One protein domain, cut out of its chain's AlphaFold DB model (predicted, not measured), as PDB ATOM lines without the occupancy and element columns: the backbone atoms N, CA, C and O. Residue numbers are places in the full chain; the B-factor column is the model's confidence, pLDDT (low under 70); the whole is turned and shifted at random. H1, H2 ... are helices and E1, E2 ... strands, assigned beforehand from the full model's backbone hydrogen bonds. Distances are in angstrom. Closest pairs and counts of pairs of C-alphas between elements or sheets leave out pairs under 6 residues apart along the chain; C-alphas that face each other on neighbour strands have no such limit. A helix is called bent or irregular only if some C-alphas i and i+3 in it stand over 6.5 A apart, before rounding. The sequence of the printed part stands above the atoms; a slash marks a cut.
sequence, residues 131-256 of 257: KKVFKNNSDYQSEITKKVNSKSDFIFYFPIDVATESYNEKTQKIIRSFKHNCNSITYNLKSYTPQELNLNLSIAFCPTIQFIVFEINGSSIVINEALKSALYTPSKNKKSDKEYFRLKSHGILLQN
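What this domain is: This is residues 131 to 256 of the 257 residues of an uncharacterized protein of Ignavibacteria bacterium RBG_13_36_8 (UniProt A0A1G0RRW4). What is the shape? A twisted sheet of four strands stands between helices, with H3 and H4 covering one face and H2 crossing the other, in three layers; the loop of residues 236 to 242 sticks out. What is it made of? The printed part has 126 residues, with four named helices and four named strands in the order H1 H2 E1 H3 E2 E3 H4 E4, mixed in class; the antiparallel sheet runs E2 E3 E1 E4. How large is it? It is compact, with a radius of gyration of the C-alphas of 14.9 A and spans of 43 by 35 by 24 A.

How they stand to each other: What comes first? H1, residues 131 to 135, only grazes the sheet; its closest C-alpha pair with E1, residues 154 to 161, is Phe 134 and Pro 159, 6.3 A. H2, residues 137 to 148, runs across the strands, at 63 degrees to E1 on the local plane and at a height over the sheet of 8.4 A; their closest C-alphas are Asn 137 and Phe 158, 7.4 A. How do the strands pair? E1 is an inner strand between E3, residues 209 to 217, with N 156 and O 214 at 2.9 A, and E4, residues 252 to 255, with N 155 and O 254 at 2.9 A. E2, residues 186 to 192, forms a hairpin with E3, with N 188 and O 215 at 2.9 A. What is on the face opposite H2? H3, residues 166 to 180, and H4, residues 220 to 231, run along the strands at heights of 9.6 A and 9.4 A, and touch at a steep tilt of 40 degrees, opposite ways; their closest C-alphas are Lys 173 and Ala 230, 5.1 A. E1, H3, E2 and E3, H4, E4 are split strand-helix-strand units, each with another strand between its two strands and a right-handed crossover. Are the helix backbones complete? Every O i to N i+4 pair is within hydrogen-bond range in H1, H3 and H4, and 5 of 8 in H2.

Where its parts are: Where are the anchors? C-alpha 131, in H1, is at (-15.305, -32.304, 35.877), and C-alpha 255, ending E4, is at (-20.944, -45.827, 55.653). Which elements are long? E3 spans 26.1 A, E1 23.4 A, H3 21.5 A and E2 20.0 A. Is any helix irregular? H2 is, with C-alphas 139 and 142 7.5 A apart.

The domain as a whole: How far does it reach? The two C-alphas farthest apart are those of Ile 203 and Asp 241, 43.9 A. Which links are long? E2 to E3 has 16 residues and H4 to E4 has 20; the printed part has no cut. Where is confidence low? Residues 236 to 243 are under 70, while the mean pLDDT of the printed part is 90.8.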
ATOM      1  N   LYS A 131     -16.677 -32.015  35.427       93.25
ATOM      2  CA  LYS A 131     -15.305 -32.304  35.877       93.25
ATOM      3  C   LYS A 131     -14.924 -31.521  37.129       93.25
ATOM      4  O   LYS A 131     -14.276 -32.070  38.022       93.25
ATOM      5  N   LYS A 132     -15.334 -30.252  37.213       94.00
ATOM      6  CA  LYS A 132     -15.107 -29.410  38.392       94.00
ATOM      7  C   LYS A 132     -15.948 -29.891  39.575       94.00
ATOM      8  O   LYS A 132     -15.414 -29.982  40.676       94.00
ATOM      9  N   VAL A 133     -17.202 -30.286  39.337       94.00
ATOM     10  CA  VAL A 133     -18.055 -30.917  40.364       94.00
ATOM     11  C   VAL A 133     -17.423 -32.206  40.880       94.00
ATOM     12  O   VAL A 133     -17.303 -32.411  42.081       94.00
ATOM     13  N   PHE A 134     -16.944 -33.057  39.977       93.06
ATOM     14  CA  PHE A 134     -16.334 -34.334  40.317       93.06
ATOM     15  C   PHE A 134     -15.045 -34.157  41.133       93.06
ATOM     16  O   PHE A 134     -14.807 -34.894  42.087       93.06
ATOM     17  N   LYS A 135     -14.224 -33.152  40.797       92.94
ATOM     18  CA  LYS A 135     -13.010 -32.809  41.554       92.94
ATOM     19  C   LYS A 135     -13.319 -32.424  43.005       92.94
ATOM     20  O   LYS A 135     -12.536 -32.759  43.888       92.94
ATOM     21  N   ASN A 136     -14.456 -31.773  43.226       92.75
ATOM     22  CA  ASN A 136     -14.889 -31.270  44.527       92.75
ATOM     23  C   ASN A 136     -15.945 -32.179  45.182       92.75
ATOM     24  O   ASN A 136     -16.647 -31.757  46.092       92.75
ATOM     25  N   ASN A 137     -16.094 -33.431  44.727       89.44
ATOM     26  CA  ASN A 137     -17.209 -34.292  45.135       89.44
ATOM     27  C   ASN A 137     -17.256 -34.570  46.655       89.44
ATOM     28  O   ASN A 137     -18.327 -34.817  47.212       89.44
ATOM     29  N   SER A 138     -16.097 -34.525  47.323       91.75
ATOM     30  CA  SER A 138     -15.975 -34.643  48.783       91.75
ATOM     31  C   SER A 138     -16.606 -33.474  49.530       91.75
ATOM     32  O   SER A 138     -17.126 -33.663  50.624       91.75
ATOM     33  N   ASP A 139     -16.602 -32.286  48.931       93.38
ATOM     34  CA  ASP A 139     -17.070 -31.055  49.571       93.38
ATOM     35  C   ASP A 139     -18.600 -31.047  49.712       93.38
ATOM     36  O   ASP A 139     -19.145 -30.278  50.493       93.38
ATOM     37  N   TYR A 140     -19.291 -31.929  48.979       93.44
ATOM     38  CA  TYR A 140     -20.751 -32.071  48.982       93.44
ATOM     39  C   TYR A 140     -21.252 -33.202  49.891       93.44
ATOM     40  O   TYR A 140     -22.453 -33.468  49.950       93.44
ATOM     41  N   GLN A 141     -20.344 -33.909  50.574       94.25
ATOM     42  CA  GLN A 141     -20.677 -35.087  51.374       94.25
ATOM     43  C   GLN A 141     -21.701 -34.770  52.472       94.25
ATOM     44  O   GLN A 141     -22.643 -35.538  52.661       94.25
ATOM     45  N   SER A 142     -21.543 -33.649  53.183       93.56
ATOM     46  CA  SER A 142     -22.400 -33.318  54.332       93.56
ATOM     47  C   SER A 142     -23.858 -33.116  53.907       93.56
ATOM     48  O   SER A 142     -24.785 -33.593  54.556       93.56
ATOM     49  N   GLU A 143     -24.052 -32.436  52.785       94.94
ATOM     50  CA  GLU A 143     -25.317 -32.030  52.195       94.94
ATOM     51  C   GLU A 143     -26.049 -33.251  51.640       94.94
ATOM     52  O   GLU A 143     -27.244 -33.427  51.881       94.94
ATOM     53  N   ILE A 144     -25.308 -34.145  50.980       94.12
ATOM     54  CA  ILE A 144     -25.834 -35.413  50.473       94.12
ATOM     55  C   ILE A 144     -26.264 -36.314  51.627       94.12
ATOM     56  O   ILE A 144     -27.407 -36.770  51.630       94.12
ATOM     57  N   THR A 145     -25.423 -36.522  52.646       93.31
ATOM     58  CA  THR A 145     -25.799 -37.337  53.813       93.31
ATOM     59  C   THR A 145     -27.036 -36.770  54.516       93.31
ATOM     60  O   THR A 145     -27.965 -37.520  54.814       93.31
ATOM     61  N   LYS A 146     -27.105 -35.443  54.711       92.88
ATOM     62  CA  LYS A 146     -28.279 -34.770  55.296       92.88
ATOM     63  C   LYS A 146     -29.546 -34.985  54.465       92.88
ATOM     64  O   LYS A 146     -30.605 -35.237  55.035       92.88
ATOM     65  N   LYS A 147     -29.462 -34.880  53.133       93.75
ATOM     66  CA  LYS A 147     -30.624 -35.027  52.243       93.75
ATOM     67  C   LYS A 147     -31.137 -36.460  52.187       93.75
ATOM     68  O   LYS A 147     -32.346 -36.675  52.143       93.75
ATOM     69  N   VAL A 148     -30.221 -37.421  52.128       89.44
ATOM     70  CA  VAL A 148     -30.547 -38.815  51.825       89.44
ATOM     71  C   VAL A 148     -31.306 -39.479  52.975       89.44
ATOM     72  O   VAL A 148     -32.109 -40.359  52.683       89.44
ATOM     73  N   ASN A 149     -31.135 -39.012  54.227       78.38
ATOM     74  CA  ASN A 149     -31.846 -39.447  55.447       78.38
ATOM     75  C   ASN A 149     -32.330 -40.908  55.377       78.38
ATOM     76  O   ASN A 149     -33.522 -41.207  55.500       78.38
ATOM     77  N   SER A 150     -31.397 -41.803  55.059       78.75
ATOM     78  CA  SER A 150     -31.705 -43.189  54.745       78.75
ATOM     79  C   SER A 150     -31.326 -44.073  55.916       78.75
ATOM     80  O   SER A 150     -30.312 -43.851  56.572       78.75
ATOM     81  N   LYS A 151     -32.131 -45.111  56.142       89.62
ATOM     82  CA  LYS A 151     -31.792 -46.214  57.050       89.62
ATOM     83  C   LYS A 151     -30.799 -47.197  56.417       89.62
ATOM     84  O   LYS A 151     -30.599 -48.269  56.970       89.62
ATOM     85  N   SER A 152     -30.258 -46.877  55.238       93.00
ATOM     86  CA  SER A 152     -29.328 -47.749  54.536       93.00
ATOM     87  C   SER A 152     -27.972 -47.821  55.227       93.00
ATOM     88  O   SER A 152     -27.486 -46.799  55.707       93.00
ATOM     89  N   ASP A 153     -27.325 -48.985  55.197       95.19
ATOM     90  CA  ASP A 153     -25.977 -49.172  55.758       95.19
ATOM     91  C   ASP A 153     -24.922 -48.300  55.049       95.19
ATOM     92  O   ASP A 153     -23.997 -47.768  55.665       95.19
ATOM     93  N   PHE A 154     -25.059 -48.141  53.729       97.19
ATOM     94  CA  PHE A 154     -24.115 -47.415  52.885       97.19
ATOM     95  C   PHE A 154     -24.820 -46.454  51.927       97.19
ATOM     96  O   PHE A 154     -25.964 -46.661  51.521       97.19
ATOM     97  N   ILE A 155     -24.096 -45.414  51.514       97.12
ATOM     98  CA  ILE A 155     -24.493 -44.496  50.444       97.12
ATOM     99  C   ILE A 155     -23.361 -44.449  49.424       97.12
ATOM    100  O   ILE A 155     -22.243 -44.073  49.764       97.12
ATOM    101  N   PHE A 156     -23.637 -44.783  48.166       97.56
ATOM    102  CA  PHE A 156     -22.711 -44.531  47.065       97.56
ATOM    103  C   PHE A 156     -23.262 -43.443  46.155       97.56
ATOM    104  O   PHE A 156     -24.378 -43.573  45.657       97.56
ATOM    105  N   TYR A 157     -22.487 -42.392  45.897       97.25
ATOM    106  CA  TYR A 157     -22.930 -41.316  45.018       97.25
ATOM    107  C   TYR A 157     -21.857 -40.800  44.066       97.25
ATOM    108  O   TYR A 157     -20.653 -40.875  44.330       97.25
ATOM    109  N   PHE A 158     -22.303 -40.240  42.944       96.69
ATOM    110  CA  PHE A 158     -21.451 -39.531  41.994       96.69
ATOM    111  C   PHE A 158     -22.261 -38.517  41.176       96.69
ATOM    112  O   PHE A 158     -23.434 -38.764  40.885       96.69
ATOM    113  N   PRO A 159     -21.649 -37.387  40.782       95.88
ATOM    114  CA  PRO A 159     -22.284 -36.440  39.889       95.88
ATOM    115  C   PRO A 159     -22.226 -36.954  38.449       95.88
ATOM    116  O   PRO A 159     -21.331 -37.719  38.068       95.88
ATOM    117  N   ILE A 160     -23.184 -36.511  37.651       94.88
ATOM    118  CA  ILE A 160     -23.368 -36.860  36.243       94.88
ATOM    119  C   ILE A 160     -23.807 -35.622  35.469       94.88
ATOM    120  O   ILE A 160     -24.292 -34.666  36.066       94.88
ATOM    121  N   ASP A 161     -23.705 -35.681  34.149       94.31
ATOM    122  CA  ASP A 161     -24.381 -34.758  33.246       94.31
ATOM    123  C   ASP A 161     -25.436 -35.551  32.466       94.31
ATOM    124  O   ASP A 161     -25.087 -36.404  31.644       94.31
ATOM    125  N   VAL A 162     -26.721 -35.302  32.740       93.75
ATOM    126  CA  VAL A 162     -27.831 -36.048  32.122       93.75
ATOM    127  C   VAL A 162     -28.023 -35.742  30.637       93.75
ATOM    128  O   VAL A 162     -28.841 -36.397  29.995       93.75
ATOM    129  N   ALA A 163     -27.313 -34.756  30.087       93.31
ATOM    130  CA  ALA A 163     -27.282 -34.507  28.650       93.31
ATOM    131  C   ALA A 163     -26.253 -35.391  27.920       93.31
ATOM    132  O   ALA A 163     -26.218 -35.401  26.695       93.31
ATOM    133  N   THR A 164     -25.432 -36.163  28.645       89.38
ATOM    134  CA  THR A 164     -24.426 -37.057  28.051       89.38
ATOM    135  C   THR A 164     -24.835 -38.529  28.146       89.38
ATOM    136  O   THR A 164     -25.229 -39.015  29.205       89.38
ATOM    137  N   GLU A 165     -24.701 -39.277  27.048       79.75
ATOM    138  CA  GLU A 165     -25.115 -40.690  26.982       79.75
ATOM    139  C   GLU A 165     -24.264 -41.613  27.875       79.75
ATOM    140  O   GLU A 165     -24.779 -42.548  28.494       79.75
ATOM    141  N   SER A 166     -22.971 -41.299  28.031       74.19
ATOM    142  CA  SER A 166     -22.015 -42.090  28.828       74.19
ATOM    143  C   SER A 166     -22.432 -42.286  30.296       74.19
ATOM    144  O   SER A 166     -22.016 -43.246  30.955       74.19
ATOM    145  N   TYR A 167     -23.299 -41.414  30.815       73.06
ATOM    146  CA  TYR A 167     -23.870 -41.534  32.150       73.06
ATOM    147  C   TYR A 167     -24.803 -42.748  32.284       73.06
ATOM    148  O   TYR A 167     -24.675 -43.507  33.255       73.06
ATOM    149  N   ASN A 168     -25.715 -42.943  31.323       78.38
ATOM    150  CA  ASN A 168     -26.680 -44.040  31.366       78.38
ATOM    151  C   ASN A 168     -25.932 -45.365  31.471       78.38
ATOM    152  O   ASN A 168     -26.262 -46.208  32.301       78.38
ATOM    153  N   GLU A 169     -24.835 -45.512  30.735       89.38
ATOM    154  CA  GLU A 169     -24.016 -46.714  30.802       89.38
ATOM    155  C   GLU A 169     -23.425 -46.972  32.189       89.38
ATOM    156  O   GLU A 169     -23.491 -48.100  32.679       89.38
ATOM    157  N   LYS A 170     -22.846 -45.954  32.840       92.06
ATOM    158  CA  LYS A 170     -22.210 -46.114  34.156       92.06
ATOM    159  C   LYS A 170     -23.227 -46.523  35.220       92.06
ATOM    160  O   LYS A 170     -22.989 -47.467  35.973       92.06
ATOM    161  N   THR A 171     -24.373 -45.853  35.252       93.81
ATOM    162  CA  THR A 171     -25.451 -46.152  36.203       93.81
ATOM    163  C   THR A 171     -26.034 -47.536  35.947       93.81
ATOM    164  O   THR A 171     -26.201 -48.314  36.886       93.81
ATOM    165  N   GLN A 172     -26.249 -47.903  34.680       94.31
ATOM    166  CA  GLN A 172     -26.728 -49.235  34.313       94.31
ATOM    167  C   GLN A 172     -25.712 -50.338  34.645       94.31
ATOM    168  O   GLN A 172     -26.116 -51.408  35.094       94.31
ATOM    169  N   LYS A 173     -24.399 -50.100  34.495       95.62
ATOM    170  CA  LYS A 173     -23.351 -51.048  34.920       95.62
ATOM    171  C   LYS A 173     -23.406 -51.313  36.426       95.62
ATOM    172  O   LYS A 173     -23.370 -52.472  36.833       95.62
ATOM    173  N   ILE A 174     -23.566 -50.267  37.242       96.81
ATOM    174  CA  ILE A 174     -23.717 -50.408  38.700       96.81
ATOM    175  C   ILE A 174     -24.998 -51.178  39.035       96.81
ATOM    176  O   ILE A 174     -24.941 -52.160  39.770       96.81
ATOM    177  N   ILE A 175     -26.134 -50.800  38.437       96.88
ATOM    178  CA  ILE A 175     -27.423 -51.488  38.617       96.88
ATOM    179  C   ILE A 175     -27.307 -52.978  38.284       96.88
ATOM    180  O   ILE A 175     -27.760 -53.818  39.058       96.88
ATOM    181  N   ARG A 176     -26.705 -53.328  37.142       96.94
ATOM    182  CA  ARG A 176     -26.514 -54.727  36.727       96.94
ATOM    183  C   ARG A 176     -25.656 -55.491  37.732       96.94
ATOM    184  O   ARG A 176     -26.021 -56.603  38.103       96.94
ATOM    185  N   SER A 177     -24.572 -54.881  38.205       96.94
ATOM    186  CA  SER A 177     -23.691 -55.485  39.207       96.94
ATOM    187  C   SER A 177     -24.397 -55.712  40.550       96.94
ATOM    188  O   SER A 177     -24.299 -56.793  41.131       96.94
ATOM    189  N   PHE A 178     -25.193 -54.748  41.022       97.06
ATOM    190  CA  PHE A 178     -25.997 -54.914  42.237       97.06
ATOM    191  C   PHE A 178     -27.091 -55.972  42.073       97.06
ATOM    192  O   PHE A 178     -27.263 -56.803  42.958       97.06
ATOM    193  N   LYS A 179     -27.774 -56.015  40.922       95.88
ATOM    194  CA  LYS A 179     -28.769 -57.057  40.617       95.88
ATOM    195  C   LYS A 179     -28.163 -58.460  40.556       95.88
ATOM    196  O   LYS A 179     -28.807 -59.398  41.007       95.88
ATOM    197  N   HIS A 180     -26.938 -58.612  40.052       95.50
ATOM    198  CA  HIS A 180     -26.226 -59.896  40.078       95.50
ATOM    199  C   HIS A 180     -25.951 -60.379  41.513       95.50
ATOM    200  O   HIS A 180     -25.871 -61.576  41.769       95.50
ATOM    201  N   ASN A 181     -25.843 -59.449  42.464       93.50
ATOM    202  CA  ASN A 181     -25.606 -59.718  43.880       93.50
ATOM    203  C   ASN A 181     -26.875 -59.529  44.733       93.50
ATOM    204  O   ASN A 181     -26.774 -59.226  45.918       93.50
ATOM    205  N   CYS A 182     -28.071 -59.702  44.157       91.06
ATOM    206  CA  CYS A 182     -29.350 -59.366  44.800       91.06
ATOM    207  C   CYS A 182     -29.641 -60.117  46.112       91.06
ATOM    208  O   CYS A 182     -30.390 -59.612  46.942       91.06
ATOM    209  N   ASN A 183     -29.034 -61.287  46.326       92.94
ATOM    210  CA  ASN A 183     -29.156 -62.031  47.585       92.94
ATOM    211  C   ASN A 183     -28.403 -61.363  48.750       92.94
ATOM    212  O   ASN A 183     -28.688 -61.652  49.908       92.94
ATOM    213  N   SER A 184     -27.442 -60.489  48.440       94.75
ATOM    214  CA  SER A 184     -26.527 -59.870  49.407       94.75
ATOM    215  C   SER A 184     -26.581 -58.343  49.399       94.75
ATOM    216  O   SER A 184     -26.083 -57.711  50.329       94.75
ATOM    217  N   ILE A 185     -27.140 -57.747  48.342       96.75
ATOM    218  CA  ILE A 185     -27.267 -56.304  48.163       96.75
ATOM    219  C   ILE A 185     -28.726 -55.964  47.881       96.75
ATOM    220  O   ILE A 185     -29.306 -56.419  46.896       96.75
ATOM    221  N   THR A 186     -29.280 -55.068  48.692       96.75
ATOM    222  CA  THR A 186     -30.484 -54.315  48.324       96.75
ATOM    223  C   THR A 186     -30.100 -52.863  48.108       96.75
ATOM    224  O   THR A 186     -29.187 -52.356  48.762       96.75
ATOM    225  N   TYR A 187     -30.761 -52.192  47.168       97.12
ATOM    226  CA  TYR A 187     -30.487 -50.787  46.920       97.12
ATOM    227  C   TYR A 187     -31.735 -50.015  46.508       97.12
ATOM    228  O   TYR A 187     -32.659 -50.567  45.907       97.12
ATOM    229  N   ASN A 188     -31.717 -48.717  46.786       96.06
ATOM    230  CA  ASN A 188     -32.637 -47.741  46.228       96.06
ATOM    231  C   ASN A 188     -31.843 -46.694  45.440       96.06
ATOM    232  O   ASN A 188     -30.783 -46.252  45.881       96.06
ATOM    233  N   LEU A 189     -32.348 -46.320  44.267       96.25
ATOM    234  CA  LEU A 189     -31.702 -45.362  43.378       96.25
ATOM    235  C   LEU A 189     -32.490 -44.058  43.378       96.25
ATOM    236  O   LEU A 189     -33.678 -44.044  43.061       96.25
ATOM    237  N   LYS A 190     -31.804 -42.960  43.679       95.75
ATOM    238  CA  LYS A 190     -32.347 -41.608  43.588       95.75
ATOM    239  C   LYS A 190     -31.428 -40.727  42.755       95.75
ATOM    240  O   LYS A 190     -30.224 -40.967  42.668       95.75
ATOM    241  N   SER A 191     -32.017 -39.699  42.160       94.88
ATOM    242  CA  SER A 191     -31.289 -38.617  41.510       94.88
ATOM    243  C   SER A 191     -31.683 -37.301  42.159       94.88
ATOM    244  O   SER A 191     -32.859 -37.104  42.466       94.88
ATOM    245  N   TYR A 192     -30.705 -36.426  42.366       95.69
ATOM    246  CA  TYR A 192     -30.921 -35.094  42.915       95.69
ATOM    247  C   TYR A 192     -30.221 -34.039  42.068       95.69
ATOM    248  O   TYR A 192     -29.062 -34.185  41.685       95.69
ATOM    249  N   THR A 193     -30.894 -32.928  41.827       95.25
ATOM    250  CA  THR A 193     -30.267 -31.701  41.339       95.25
ATOM    251  C   THR A 193     -29.399 -31.062  42.436       95.25
ATOM    252  O   THR A 193     -29.652 -31.258  43.631       95.25
ATOM    253  N   PRO A 194     -28.404 -30.230  42.071       95.50
ATOM    254  CA  PRO A 194     -27.654 -29.424  43.036       95.50
ATOM    255  C   PRO A 194     -28.552 -28.579  43.953       95.50
ATOM    256  O   PRO A 194     -28.236 -28.389  45.127       95.50
ATOM    257  N   GLN A 195     -29.685 -28.093  43.433       94.44
ATOM    258  CA  GLN A 195     -30.656 -27.320  44.204       94.44
ATOM    259  C   GLN A 195     -31.373 -28.180  45.251       94.44
ATOM    260  O   GLN A 195     -31.485 -27.767  46.399       94.44
ATOM    261  N   GLU A 196     -31.819 -29.389  44.901       94.94
ATOM    262  CA  GLU A 196     -32.492 -30.292  45.848       94.94
ATOM    263  C   GLU A 196     -31.591 -30.741  47.002       94.94
ATOM    264  O   GLU A 196     -32.097 -31.050  48.088       94.94
ATOM    265  N   LEU A 197     -30.278 -30.773  46.765       94.50
ATOM    266  CA  LEU A 197     -29.237 -31.037  47.760       94.50
ATOM    267  C   LEU A 197     -28.862 -29.805  48.596       94.50
ATOM    268  O   LEU A 197     -28.096 -29.940  49.544       94.50
ATOM    269  N   ASN A 198     -29.391 -28.621  48.276       94.06
ATOM    270  CA  ASN A 198     -29.001 -27.348  48.886       94.06
ATOM    271  C   ASN A 198     -27.487 -27.078  48.792       94.06
ATOM    272  O   ASN A 198     -26.891 -26.543  49.726       94.06
ATOM    273  N   LEU A 199     -26.846 -27.455  47.677       92.12
ATOM    274  CA  LEU A 199     -25.422 -27.177  47.497       92.12
ATOM    275  C   LEU A 199     -25.184 -25.669  47.376       92.12
ATOM    276  O   LEU A 199     -25.915 -24.956  46.677       92.12
ATOM    277  N   ASN A 200     -24.117 -25.189  48.017       87.56
ATOM    278  CA  ASN A 200     -23.642 -23.822  47.829       87.56
ATOM    279  C   ASN A 200     -23.371 -23.573  46.342       87.56
ATOM    280  O   ASN A 200     -22.780 -24.413  45.665       87.56
ATOM    281  N   LEU A 201     -23.791 -22.405  45.848       85.69
ATOM    282  CA  LEU A 201     -23.703 -22.039  44.432       85.69
ATOM    283  C   LEU A 201     -24.498 -22.967  43.499       85.69
ATOM    284  O   LEU A 201     -24.150 -23.053  42.329       85.69
ATOM    285  N   SER A 202     -25.561 -23.638  43.962       82.94
ATOM    286  CA  SER A 202     -26.398 -24.524  43.124       82.94
ATOM    287  C   SER A 202     -26.842 -23.886  41.798       82.94
ATOM    288  O   SER A 202     -26.854 -24.559  40.773       82.94
ATOM    289  N   ILE A 203     -27.097 -22.573  41.791       87.88
ATOM    290  CA  ILE A 203     -27.453 -21.786  40.597       87.88
ATOM    291  C   ILE A 203     -26.301 -21.557  39.603       87.88
ATOM    292  O   ILE A 203     -26.526 -20.986  38.541       87.88
ATOM    293  N   ALA A 204     -25.072 -21.933  39.953       93.75
ATOM    294  CA  ALA A 204     -23.891 -21.820  39.099       93.75
ATOM    295  C   ALA A 204     -23.528 -23.152  38.428       93.75
ATOM    296  O   ALA A 204     -22.692 -23.164  37.531       93.75
ATOM    297  N   PHE A 205     -24.119 -24.275  38.843       95.25
ATOM    298  CA  PHE A 205     -23.898 -25.577  38.210       95.25
ATOM    299  C   PHE A 205     -24.571 -25.621  36.847       95.25
ATOM    300  O   PHE A 205     -25.625 -25.020  36.659       95.25
ATOM    301  N   CYS A 206     -23.997 -26.374  35.909       95.75
ATOM    302  CA  CYS A 206     -24.698 -26.666  34.664       95.75
ATOM    303  C   CYS A 206     -26.067 -27.314  34.989       95.75
ATOM    304  O   CYS A 206     -26.105 -28.250  35.794       95.75
ATOM    305  N   PRO A 207     -27.190 -26.844  34.409       95.69
ATOM    306  CA  PRO A 207     -28.543 -27.302  34.763       95.69
ATOM    307  C   PRO A 207     -28.819 -28.776  34.447       95.69
ATOM    308  O   PRO A 207     -29.810 -29.340  34.911       95.69
ATOM    309  N   THR A 208     -27.956 -29.411  33.658       95.62
ATOM    310  CA  THR A 208     -28.014 -30.839  33.336       95.62
ATOM    311  C   THR A 208     -27.254 -31.699  34.349       95.62
ATOM    312  O   THR A 208     -27.300 -32.927  34.271       95.62
ATOM    313  N   ILE A 209     -26.567 -31.094  35.324       95.75
ATOM    314  CA  ILE A 209     -25.860 -31.848  36.356       95.75
ATOM    315  C   ILE A 209     -26.846 -32.391  37.379       95.75
ATOM    316  O   ILE A 209     -27.688 -31.673  37.918       95.75
ATOM    317  N   GLN A 210     -26.694 -33.674  37.685       95.62
ATOM    318  CA  GLN A 210     -27.403 -34.342  38.769       95.62
ATOM    319  C   GLN A 210     -26.433 -35.185  39.593       95.62
ATOM    320  O   GLN A 210     -25.330 -35.505  39.153       95.62
ATOM    321  N   PHE A 211     -26.845 -35.548  40.799       96.12
ATOM    322  CA  PHE A 211     -26.154 -36.465  41.690       96.12
ATOM    323  C   PHE A 211     -26.952 -37.750  41.780       96.12
ATOM    324  O   PHE A 211     -28.079 -37.765  42.274       96.12
ATOM    325  N   ILE A 212     -26.336 -38.830  41.321       96.81
ATOM    326  CA  ILE A 212     -26.896 -40.165  41.434       96.81
ATOM    327  C   ILE A 212     -26.498 -40.732  42.772       96.81
ATOM    328  O   ILE A 212     -25.316 -40.742  43.111       96.81
ATOM    329  N   VAL A 213     -27.491 -41.212  43.509       97.25
ATOM    330  CA  VAL A 213     -27.327 -41.739  44.853       97.25
ATOM    331  C   VAL A 213     -27.928 -43.132  44.918       97.25
ATOM    332  O   VAL A 213     -29.118 -43.331  44.677       97.25
ATOM    333  N   PHE A 214     -27.087 -44.090  45.278       97.62
ATOM    334  CA  PHE A 214     -27.473 -45.432  45.667       97.62
ATOM    335  C   PHE A 214     -27.477 -45.504  47.193       97.62
ATOM    336  O   PHE A 214     -26.433 -45.365  47.827       97.62
ATOM    337  N   GLU A 215     -28.646 -45.738  47.774       97.25
ATOM    338  CA  GLU A 215     -28.810 -46.139  49.174       97.25
ATOM    339  C   GLU A 215     -28.718 -47.661  49.218       97.25
ATOM    340  O   GLU A 215     -29.502 -48.320  48.541       97.25
ATOM    341  N   ILE A 216     -27.745 -48.224  49.932       97.44
ATOM    342  CA  ILE A 216     -27.348 -49.630  49.791       97.44
ATOM    343  C   ILE A 216     -27.346 -50.315  51.161       97.44
ATOM    344  O   ILE A 216     -26.745 -49.797  52.097       97.44
ATOM    345  N   ASN A 217     -27.955 -51.499  51.260       96.75
ATOM    346  CA  ASN A 217     -27.757 -52.415  52.390       96.75
ATOM    347  C   ASN A 217     -26.985 -53.646  51.931       96.75
ATOM    348  O   ASN A 217     -27.230 -54.154  50.831       96.75
ATOM    349  N   GLY A 218     -26.094 -54.137  52.784       95.44
ATOM    350  CA  GLY A 218     -25.246 -55.288  52.489       95.44
ATOM    351  C   GLY A 218     -23.879 -55.184  53.156       95.44
ATOM    352  O   GLY A 218     -23.554 -54.199  53.812       95.44
ATOM    353  N   SER A 219     -23.039 -56.205  52.984       96.62
ATOM    354  CA  SER A 219     -21.688 -56.163  53.549       96.62
ATOM    355  C   SER A 219     -20.770 -55.246  52.736       96.62
ATOM    356  O   SER A 219     -20.791 -55.245  51.502       96.62
ATOM    357  N   SER A 220     -19.900 -54.500  53.428       95.81
ATOM    358  CA  SER A 220     -18.928 -53.597  52.790       95.81
ATOM    359  C   SER A 220     -18.075 -54.304  51.728       95.81
ATOM    360  O   SER A 220     -17.808 -53.738  50.669       95.81
ATOM    361  N   ILE A 221     -17.689 -55.562  51.970       95.81
ATOM    362  CA  ILE A 221     -16.878 -56.363  51.041       95.81
ATOM    363  C   ILE A 221     -17.639 -56.590  49.729       95.81
ATOM    364  O   ILE A 221     -17.136 -56.233  48.665       95.81
ATOM    365  N   VAL A 222     -18.873 -57.098  49.807       96.31
ATOM    366  CA  VAL A 222     -19.680 -57.424  48.620       96.31
ATOM    367  C   VAL A 222     -20.042 -56.156  47.841       96.31
ATOM    368  O   VAL A 222     -19.987 -56.147  46.611       96.31
ATOM    369  N   ILE A 223     -20.332 -55.048  48.533       97.38
ATOM    370  CA  ILE A 223     -20.600 -53.748  47.895       97.38
ATOM    371  C   ILE A 223     -19.367 -53.242  47.137       97.38
ATOM    372  O   ILE A 223     -19.479 -52.823  45.982       97.38
ATOM    373  N   ASN A 224     -18.181 -53.294  47.753       96.06
ATOM    374  CA  ASN A 224     -16.940 -52.861  47.111       96.06
ATOM    375  C   ASN A 224     -16.594 -53.719  45.887       96.06
ATOM    376  O   ASN A 224     -16.186 -53.174  44.859       96.06
ATOM    377  N   GLU A 225     -16.776 -55.037  45.964       95.00
ATOM    378  CA  GLU A 225     -16.565 -55.944  44.831       95.00
ATOM    379  C   GLU A 225     -17.541 -55.664  43.687       95.00
ATOM    380  O   GLU A 225     -17.121 -55.560  42.531       95.00
ATOM    381  N   ALA A 226     -18.821 -55.451  44.000       96.81
ATOM    382  CA  ALA A 226     -19.834 -55.117  43.009       96.81
ATOM    383  C   ALA A 226     -19.541 -53.771  42.318       96.81
ATOM    384  O   ALA A 226     -19.587 -53.678  41.086       96.81
ATOM    385  N   LEU A 227     -19.175 -52.734  43.078       96.88
ATOM    386  CA  LEU A 227     -18.777 -51.438  42.520       96.88
ATOM    387  C   LEU A 227     -17.508 -51.551  41.671       96.88
ATOM    388  O   LEU A 227     -17.454 -50.994  40.574       96.88
ATOM    389  N   LYS A 228     -16.502 -52.303  42.130       95.12
ATOM    390  CA  LYS A 228     -15.277 -52.558  41.365       95.12
ATOM    391  C   LYS A 228     -15.579 -53.270  40.050       95.12
ATOM    392  O   LYS A 228     -15.092 -52.830  39.017       95.12
ATOM    393  N   SER A 229     -16.411 -54.311  40.069       93.75
ATOM    394  CA  SER A 229     -16.823 -55.041  38.862       93.75
ATOM    395  C   SER A 229     -17.541 -54.137  37.852       93.75
ATOM    396  O   SER A 229     -17.298 -54.239  36.653       93.75
ATOM    397  N   ALA A 230     -18.372 -53.205  38.328       95.19
ATOM    398  CA  ALA A 230     -19.102 -52.276  37.467       95.19
ATOM    399  C   ALA A 230     -18.230 -51.158  36.867       95.19
ATOM    400  O   ALA A 230     -18.513 -50.678  35.768       95.19
ATOM    401  N   LEU A 231     -17.226 -50.690  37.615       93.50
ATOM    402  CA  LEU A 231     -16.517 -49.435  37.337       93.50
ATOM    403  C   LEU A 231     -15.086 -49.626  36.832       93.50
ATOM    404  O   LEU A 231     -14.515 -48.695  36.264       93.50
ATOM    405  N   TYR A 232     -14.496 -50.801  37.042       90.75
ATOM    406  CA  TYR A 232     -13.147 -51.099  36.586       90.75
ATOM    407  C   TYR A 232     -13.150 -51.514  35.112       90.75
ATOM    408  O   TYR A 232     -13.685 -52.558  34.745       90.75
ATOM    409  N   THR A 233     -12.484 -50.717  34.279       81.62
ATOM    410  CA  THR A 233     -12.153 -51.084  32.899       81.62
ATOM    411  C   THR A 233     -10.648 -51.338  32.831       81.62
ATOM    412  O   THR A 233      -9.887 -50.388  33.017       81.62
ATOM    413  N   PRO A 234     -10.190 -52.576  32.575       76.19
ATOM    414  CA  PRO A 234      -8.766 -52.856  32.446       76.19
ATOM    415  C   PRO A 234      -8.170 -52.083  31.266       76.19
ATOM    416  O   PRO A 234      -8.710 -52.124  30.156       76.19
ATOM    417  N   SER A 235      -7.039 -51.410  31.472       72.75
ATOM    418  CA  SER A 235      -6.331 -50.741  30.378       72.75
ATOM    419  C   SER A 235      -5.851 -51.754  29.329       72.75
ATOM    420  O   SER A 235      -5.140 -52.703  29.660       72.75
ATOM    421  N   LYS A 236      -6.185 -51.531  28.045       67.19
ATOM    422  CA  LYS A 236      -5.736 -52.384  26.920       67.19
ATOM    423  C   LYS A 236      -4.207 -52.392  26.746       67.19
ATOM    424  O   LYS A 236      -3.658 -53.383  26.284       67.19
ATOM    425  N   ASN A 237      -3.527 -51.323  27.173       65.00
ATOM    426  CA  ASN A 237      -2.075 -51.147  27.076       65.00
ATOM    427  C   ASN A 237      -1.449 -51.043  28.475       65.00
ATOM    428  O   ASN A 237      -1.111 -49.953  28.942       65.00
ATOM    429  N   LYS A 238      -1.320 -52.176  29.173       59.06
ATOM    430  CA  LYS A 238      -0.672 -52.232  30.491       59.06
ATOM    431  C   LYS A 238       0.813 -51.873  30.361       59.06
ATOM    432  O   LYS A 238       1.611 -52.684  29.912       59.06
ATOM    433  N   LYS A 239       1.196 -50.658  30.774       59.34
ATOM    434  CA  LYS A 239       2.613 -50.266  30.929       59.34
ATOM    435  C   LYS A 239       3.217 -50.709  32.270       59.34
ATOM    436  O   LYS A 239       4.426 -50.630  32.439       59.34
ATOM    437  N   SER A 240       2.397 -51.156  33.227       61.00
ATOM    438  CA  SER A 240       2.855 -51.707  34.509       61.00
ATOM    439  C   SER A 240       1.824 -52.673  35.100       61.00
ATOM    440  O   SER A 240       0.625 -52.486  34.886       61.00
ATOM    441  N   ASP A 241       2.275 -53.639  35.902       59.78
ATOM    442  CA  ASP A 241       1.427 -54.623  36.601       59.78
ATOM    443  C   ASP A 241       0.614 -54.048  37.778       59.78
ATOM    444  O   ASP A 241      -0.124 -54.769  38.447       59.78
ATOM    445  N   LYS A 242       0.734 -52.745  38.062       59.00
ATOM    446  CA  LYS A 242       0.165 -52.103  39.256       59.00
ATOM    447  C   LYS A 242      -0.934 -51.105  38.911       59.00
ATOM    448  O   LYS A 242      -0.829 -49.914  39.198       59.00
ATOM    449  N   GLU A 243      -2.013 -51.585  38.309       63.62
ATOM    450  CA  GLU A 243      -3.219 -50.774  38.155       63.62
ATOM    451  C   GLU A 243      -4.095 -50.919  39.410       63.62
ATOM    452  O   GLU A 243      -4.744 -51.940  39.634       63.62
ATOM    453  N   TYR A 244      -4.078 -49.903  40.276       78.00
ATOM    454  CA  TYR A 244      -4.899 -49.886  41.486       78.00
ATOM    455  C   TYR A 244      -6.258 -49.246  41.193       78.00
ATOM    456  O   TYR A 244      -6.337 -48.050  40.909       78.00
ATOM    457  N   PHE A 245      -7.334 -50.025  41.316       85.94
ATOM    458  CA  PHE A 245      -8.697 -49.495  41.296       85.94
ATOM    459  C   PHE A 245      -8.899 -48.515  42.460       85.94
ATOM    460  O   PHE A 245      -8.647 -48.849  43.619       85.94
ATOM    461  N   ARG A 246      -9.366 -47.302  42.155       89.94
ATOM    462  CA  ARG A 246      -9.661 -46.259  43.145       89.94
ATOM    463  C   ARG A 246     -11.128 -45.875  43.045       89.94
ATOM    464  O   ARG A 246     -11.489 -45.068  42.196       89.94
ATOM    465  N   LEU A 247     -11.958 -46.389  43.953       90.94
ATOM    466  CA  LEU A 247     -13.397 -46.094  43.960       90.94
ATOM    467  C   LEU A 247     -13.689 -44.584  43.982       90.94
ATOM    468  O   LEU A 247     -14.556 -44.123  43.246       90.94
ATOM    469  N   LYS A 248     -12.875 -43.807  44.716       91.44
ATOM    470  CA  LYS A 248     -12.954 -42.337  44.789       91.44
ATOM    471  C   LYS A 248     -12.858 -41.610  43.441       91.44
ATOM    472  O   LYS A 248     -13.301 -40.477  43.323       91.44
ATOM    473  N   SER A 249     -12.268 -42.244  42.426       90.19
ATOM    474  CA  SER A 249     -12.198 -41.707  41.061       90.19
ATOM    475  C   SER A 249     -13.497 -41.910  40.278       90.19
ATOM    476  O   SER A 249     -13.644 -41.357  39.195       90.19
ATOM    477  N   HIS A 250     -14.436 -42.689  40.814       93.12
ATOM    478  CA  HIS A 250     -15.728 -42.984  40.201       93.12
ATOM    479  C   HIS A 250     -16.916 -42.483  41.030       93.12
ATOM    480  O   HIS A 250     -17.974 -42.250  40.455       93.12
ATOM    481  N   GLY A 251     -16.750 -42.278  42.330       95.44
ATOM    482  CA  GLY A 251     -17.778 -41.761  43.226       95.44
ATOM    483  C   GLY A 251     -17.317 -41.848  44.673       95.44
ATOM    484  O   GLY A 251     -16.170 -42.193  44.942       95.44
ATOM    485  N   ILE A 252     -18.204 -41.549  45.610       96.44
ATOM    486  CA  ILE A 252     -17.918 -41.611  47.042       96.44
ATOM    487  C   ILE A 252     -18.834 -42.655  47.668       96.44
ATOM    488  O   ILE A 252     -20.043 -42.610  47.468       96.44
ATOM    489  N   LEU A 253     -18.235 -43.602  48.392       97.06
ATOM    490  CA  LEU A 253     -18.932 -44.584  49.217       97.06
ATOM    491  C   LEU A 253     -18.811 -44.150  50.677       97.06
ATOM    492  O   LEU A 253     -17.702 -44.022  51.192       97.06
ATOM    493  N   LEU A 254     -19.950 -43.929  51.315       95.81
ATOM    494  CA  LEU A 254     -20.087 -43.577  52.720       95.81
ATOM    495  C   LEU A 254     -20.708 -44.749  53.466       95.81
ATOM    496  O   LEU A 254     -21.589 -45.420  52.932       95.81
ATOM    497  N   GLN A 255     -20.277 -44.951  54.703       94.88
ATOM    498  CA  GLN A 255     -20.944 -45.827  55.653       94.88
ATOM    499  C   GLN A 255     -21.773 -44.952  56.594       94.88
ATOM    500  O   GLN A 255     -21.251 -43.973  57.131       94.88
ATOM    501  N   ASN A 256     -23.051 -45.279  56.751       87.69
ATOM    502  CA  ASN A 256     -23.882 -44.651  57.767       87.69
ATOM    503  C   ASN A 256     -23.560 -45.309  59.115       87.69
ATOM    504  O   ASN A 256     -23.476 -46.535  59.205       87.69
TER     505      ASN A 256